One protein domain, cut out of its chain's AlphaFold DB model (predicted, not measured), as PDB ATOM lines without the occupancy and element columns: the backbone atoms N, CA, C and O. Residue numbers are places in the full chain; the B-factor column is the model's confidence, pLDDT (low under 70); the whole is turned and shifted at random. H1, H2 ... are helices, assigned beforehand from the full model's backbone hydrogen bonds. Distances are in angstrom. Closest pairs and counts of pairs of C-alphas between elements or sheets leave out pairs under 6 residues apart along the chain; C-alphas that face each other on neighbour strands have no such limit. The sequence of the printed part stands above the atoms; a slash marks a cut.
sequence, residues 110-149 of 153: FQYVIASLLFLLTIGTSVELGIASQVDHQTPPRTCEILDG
ATOM      1  N   PHE A 110     -27.454  65.770 -41.625       75.94
ATOM      2  CA  PHE A 110     -28.503  65.247 -40.754       75.94
ATOM      3  C   PHE A 110     -29.853  65.067 -41.456       75.94
ATOM      4  O   PHE A 110     -30.565  64.113 -41.153       75.94
ATOM      5  N   GLN A 111     -30.199  65.916 -42.426       78.69
ATOM      6  CA  GLN A 111     -31.410  65.755 -43.229       78.69
ATOM      7  C   GLN A 111     -31.350  64.476 -44.068       78.69
ATOM      8  O   GLN A 111     -32.353  63.777 -44.182       78.69
ATOM      9  N   TYR A 112     -30.168  64.104 -44.572       83.12
ATOM     10  CA  TYR A 112     -29.978  62.820 -45.251       83.12
ATOM     11  C   TYR A 112     -30.162  61.630 -44.299       83.12
ATOM     12  O   TYR A 112     -30.764  60.626 -44.678       83.12
ATOM     13  N   VAL A 113     -29.703  61.749 -43.048       87.62
ATOM     14  CA  VAL A 113     -29.914  60.721 -42.015       87.62
ATOM     15  C   VAL A 113     -31.401  60.562 -41.702       87.62
ATOM     16  O   VAL A 113     -31.902  59.439 -41.692       87.62
ATOM     17  N   ILE A 114     -32.125  61.668 -41.508       89.12
ATOM     18  CA  ILE A 114     -33.568  61.645 -41.227       89.12
ATOM     19  C   ILE A 114     -34.346  61.096 -42.432       89.12
ATOM     20  O   ILE A 114     -35.207  60.236 -42.256       89.12
ATOM     21  N   ALA A 115     -34.019  61.530 -43.652       86.94
ATOM     22  CA  ALA A 115     -34.643  61.034 -44.878       86.94
ATOM     23  C   ALA A 115     -34.389  59.534 -45.080       86.94
ATOM     24  O   ALA A 115     -35.319  58.787 -45.375       86.94
ATOM     25  N   SER A 116     -33.156  59.077 -44.853       88.88
ATOM     26  CA  SER A 116     -32.797  57.658 -44.943       88.88
ATOM     27  C   SER A 116     -33.527  56.823 -43.888       88.88
ATOM     28  O   SER A 116     -34.032  55.748 -44.199       88.88
ATOM     29  N   LEU A 117     -33.634  57.324 -42.653       92.94
ATOM     30  CA  LEU A 117     -34.364  56.656 -41.576       92.94
ATOM     31  C   LEU A 117     -35.859  56.529 -41.905       92.94
ATOM     32  O   LEU A 117     -36.415  55.439 -41.797       92.94
ATOM     33  N   LEU A 118     -36.496  57.619 -42.345       88.75
ATOM     34  CA  LEU A 118     -37.904  57.623 -42.758       88.75
ATOM     35  C   LEU A 118     -38.156  56.685 -43.939       88.75
ATOM     36  O   LEU A 118     -39.158  55.968 -43.960       88.75
ATOM     37  N   PHE A 119     -37.239  56.659 -44.904       92.69
ATOM     38  CA  PHE A 119     -37.318  55.781 -46.064       92.69
ATOM     39  C   PHE A 119     -37.251  54.303 -45.663       92.69
ATOM     40  O   PHE A 119     -38.106  53.516 -46.066       92.69
ATOM     41  N   LEU A 120     -36.292  53.931 -44.810       92.06
ATOM     42  CA  LEU A 120     -36.166  52.559 -44.310       92.06
ATOM     43  C   LEU A 120     -37.378  52.139 -43.476       92.06
ATOM     44  O   LEU A 120     -37.861  51.018 -43.628       92.06
ATOM     45  N   LEU A 121     -37.901  53.041 -42.644       90.19
ATOM     46  CA  LEU A 121     -39.088  52.778 -41.833       90.19
ATOM     47  C   LEU A 121     -40.320  52.551 -42.724       90.19
ATOM     48  O   LEU A 121     -41.067  51.601 -42.512       90.19
ATOM     49  N   THR A 122     -40.471  53.345 -43.787       89.62
ATOM     50  CA  THR A 122     -41.572  53.221 -44.758       89.62
ATOM     51  C   THR A 122     -41.499  51.916 -45.553       89.62
ATOM     52  O   THR A 122     -42.522  51.257 -45.761       89.62
ATOM     53  N   ILE A 123     -40.300  51.503 -45.978       90.44
ATOM     54  CA  ILE A 123     -40.104  50.207 -46.642       90.44
ATOM     55  C   ILE A 123     -40.426  49.068 -45.677       90.44
ATOM     56  O   ILE A 123     -41.153  48.153 -46.057       90.44
ATOM     57  N   GLY A 124     -39.940  49.136 -44.434       87.44
ATOM     58  CA  GLY A 124     -40.219  48.134 -43.407       87.44
ATOM     59  C   GLY A 124     -41.719  47.915 -43.215       87.44
ATOM     60  O   GLY A 124     -42.197  46.790 -43.347       87.44
ATOM     61  N   THR A 125     -42.477  48.999 -43.028       86.94
ATOM     62  CA  THR A 125     -43.938  48.934 -42.882       86.94
ATOM     63  C   THR A 125     -44.632  48.399 -44.138       86.94
ATOM     64  O   THR A 125     -45.565  47.603 -44.037       86.94
ATOM     65  N   SER A 126     -44.176  48.787 -45.333       81.62
ATOM     66  CA  SER A 126     -44.778  48.331 -46.596       81.62
ATOM     67  C   SER A 126     -44.557  46.834 -46.840       81.62
ATOM     68  O   SER A 126     -45.448  46.144 -47.332       81.62
ATOM     69  N   VAL A 127     -43.380  46.316 -46.483       83.69
ATOM     70  CA  VAL A 127     -43.041  44.896 -46.639       83.69
ATOM     71  C   VAL A 127     -43.788  44.038 -45.621       83.69
ATOM     72  O   VAL A 127     -44.293  42.979 -45.984       83.69
ATOM     73  N   GLU A 128     -43.919  44.493 -44.375       76.56
ATOM     74  CA  GLU A 128     -44.625  43.749 -43.326       76.56
ATOM     75  C   GLU A 128     -46.117  43.574 -43.659       76.56
ATOM     76  O   GLU A 128     -46.646  42.461 -43.596       76.56
ATOM     77  N   LEU A 129     -46.771  44.634 -44.147       66.06
ATOM     78  CA  LEU A 129     -48.149  44.570 -44.646       66.06
ATOM     79  C   LEU A 129     -48.275  43.724 -45.926       66.06
ATOM     80  O   LEU A 129     -49.250  42.990 -46.090       66.06
ATOM     81  N   GLY A 130     -47.284  43.785 -46.820       72.06
ATOM     82  CA  GLY A 130     -47.260  42.986 -48.046       72.06
ATOM     83  C   GLY A 130     -47.110  41.481 -47.795       72.06
ATOM     84  O   GLY A 130     -47.759  40.677 -48.465       72.06
ATOM     85  N   ILE A 131     -46.299  41.080 -46.811       67.19
ATOM     86  CA  ILE A 131     -46.134  39.667 -46.434       67.19
ATOM     87  C   ILE A 131     -47.363  39.171 -45.664       67.19
ATOM     88  O   ILE A 131     -47.857  38.085 -45.964       67.19
ATOM     89  N   ALA A 132     -47.916  39.968 -44.741       61.16
ATOM     90  CA  ALA A 132     -49.161  39.630 -44.046       61.16
ATOM     91  C   ALA A 132     -50.331  39.415 -45.027       61.16
ATOM     92  O   ALA A 132     -51.104  38.471 -44.869       61.16
ATOM     93  N   SER A 133     -50.403  40.217 -46.096       57.84
ATOM     94  CA  SER A 133     -51.390  40.054 -47.172       57.84
ATOM     95  C   SER A 133     -51.239  38.743 -47.955       57.84
ATOM     96  O   SER A 133     -52.238  38.232 -48.458       57.84
ATOM     97  N   GLN A 134     -50.027  38.195 -48.085       59.53
ATOM     98  CA  GLN A 134     -49.818  36.925 -48.788       59.53
ATOM     99  C   GLN A 134     -50.106  35.714 -47.889       59.53
ATOM    100  O   GLN A 134     -50.630  34.708 -48.361       59.53
ATOM    101  N   VAL A 135     -49.819  35.827 -46.588       58.53
ATOM    102  CA  VAL A 135     -50.110  34.778 -45.598       58.53
ATOM    103  C   VAL A 135     -51.620  34.589 -45.408       58.53
ATOM    104  O   VAL A 135     -52.071  33.454 -45.277       58.53
ATOM    105  N   ASP A 136     -52.414  35.660 -45.492       56.28
ATOM    106  CA  ASP A 136     -53.881  35.575 -45.437       56.28
ATOM    107  C   ASP A 136     -54.471  34.783 -46.623       56.28
ATOM    108  O   ASP A 136     -55.406  34.003 -46.458       56.28
ATOM    109  N   HIS A 137     -53.848  34.859 -47.808       55.09
ATOM    110  CA  HIS A 137     -54.274  34.099 -48.992       55.09
ATOM    111  C   HIS A 137     -53.936  32.596 -48.921       55.09
ATOM    112  O   HIS A 137     -54.557  31.788 -49.613       55.09
ATOM    113  N   GLN A 138     -52.966  32.197 -48.088       50.62
ATOM    114  CA  GLN A 138     -52.557  30.797 -47.924       50.62
ATOM    115  C   GLN A 138     -53.335  30.050 -46.830       50.62
ATOM    116  O   GLN A 138     -53.126  28.846 -46.658       50.62
ATOM    117  N   THR A 139     -54.232  30.722 -46.100       48.75
ATOM    118  CA  THR A 139     -55.091  30.059 -45.116       48.75
ATOM    119  C   THR A 139     -56.273  29.414 -45.852       48.75
ATOM    120  O   THR A 139     -57.112  30.126 -46.401       48.75
ATOM    121  N   PRO A 140     -56.371  28.072 -45.922       52.84
ATOM    122  CA  PRO A 140     -57.532  27.422 -46.519       52.84
ATOM    123  C   PRO A 140     -58.808  27.822 -45.754       52.84
ATOM    124  O   PRO A 140     -58.757  27.952 -44.527       52.84
ATOM    125  N   PRO A 141     -59.963  27.964 -46.433       55.41
ATOM    126  CA  PRO A 141     -61.227  28.424 -45.851       55.41
ATOM    127  C   PRO A 141     -61.863  27.345 -44.961       55.41
ATOM    128  O   PRO A 141     -62.914  26.801 -45.276       55.41
ATOM    129  N   ARG A 142     -61.215  26.974 -43.853       50.75
ATOM    130  CA  ARG A 142     -61.780  26.048 -42.856       50.75
ATOM    131  C   ARG A 142     -62.194  26.725 -41.558       50.75
ATOM    132  O   ARG A 142     -62.864  26.099 -40.747       50.75
ATOM    133  N   THR A 143     -61.842  27.990 -41.358       53.00
ATOM    134  CA  THR A 143     -62.243  28.754 -40.169       53.00
ATOM    135  C   THR A 143     -63.484  29.620 -40.385       53.00
ATOM    136  O   THR A 143     -64.119  29.982 -39.399       53.00
ATOM    137  N   CYS A 144     -63.902  29.880 -41.630       51.94
ATOM    138  CA  CYS A 144     -65.145  30.620 -41.895       51.94
ATOM    139  C   CYS A 144     -66.418  29.770 -41.714       51.94
ATOM    140  O   CYS A 144     -67.447  30.319 -41.347       51.94
ATOM    141  N   GLU A 145     -66.369  28.439 -41.856       48.00
ATOM    142  CA  GLU A 145     -67.564  27.603 -41.618       48.00
ATOM    143  C   GLU A 145     -67.933  27.455 -40.130       48.00
ATOM    144  O   GLU A 145     -69.080  27.158 -39.811       48.00
ATOM    145  N   ILE A 146     -66.997  27.674 -39.198       51.72
ATOM    146  CA  ILE A 146     -67.267  27.462 -37.763       51.72
ATOM    147  C   ILE A 146     -67.862  28.718 -37.103       51.72
ATOM    148  O   ILE A 146     -68.581  28.605 -36.113       51.72
ATOM    149  N   LEU A 147     -67.621  29.910 -37.661       49.78
ATOM    150  CA  LEU A 147     -68.164  31.168 -37.132       49.78
ATOM    151  C   LEU A 147     -69.513  31.568 -37.749       49.78
ATOM    152  O   LEU A 147     -70.315  32.170 -37.042       49.78
ATOM    153  N   ASP A 148     -69.820  31.141 -38.978       51.81
ATOM    154  CA  ASP A 148     -71.140  31.372 -39.594       51.81
ATOM    155  C   ASP A 148     -72.170  30.263 -39.277       51.81
ATOM    156  O   ASP A 148     -73.360  30.406 -39.554       51.81
ATOM    157  N   GLY A 149     -71.743  29.158 -38.653       46.75
ATOM    158  CA  GLY A 149     -72.594  28.010 -38.309       46.75
ATOM    159  C   GLY A 149     -73.208  28.020 -36.903       46.75
ATOM    160  O   GLY A 149     -73.961  27.107 -36.571       46.75
TER     161      GLY A 149
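Overview. This is residues 110 to 149 of the 153 residues of the protein "Putative sterol regulatory element-binding protein site 2 protease" of Trifolium pratense (UniProt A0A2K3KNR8). What would a first look show? One long helix, H1, makes most of an extended rod, and after residues 138 to 143 comes the very short helix H2 near the far end. What is it made of? The printed part has 40 residues with two named helices, H1 then H2, and no named strand; the class is all helix. The radius of gyration of the C-alphas is 17.9 A, and the spans are 58 by 15 by 5 A.

Arrangement. Does H1, residues 110 to 137, touch H2, residues 144 to 147? They are apart, and residues 138 to 143 form a short link. What does the backbone show? In H1, 23 of 24 O i to N i+4 pairs are within hydrogen-bond range; H2 is too short for such a pair, and its one O i to N i+3 pair is not within range.

Along the chain. Where does H1 run? From C-alpha 110 at (-28.503, 65.247, -40.754) to C-alpha 137 at (-54.274, 34.099, -48.992), 41.3 A. Where does H2 end? At C-alpha 147, (-68.164, 31.168, -37.132).

Size, cuts and confidence. How large is it? The two C-alphas farthest apart, those of Phe 110 and Gly 149, are 57.8 A apart, and the printed part has no cut. Where is confidence low? The pLDDT is under 70 at residue 129 and residues 131 to 149.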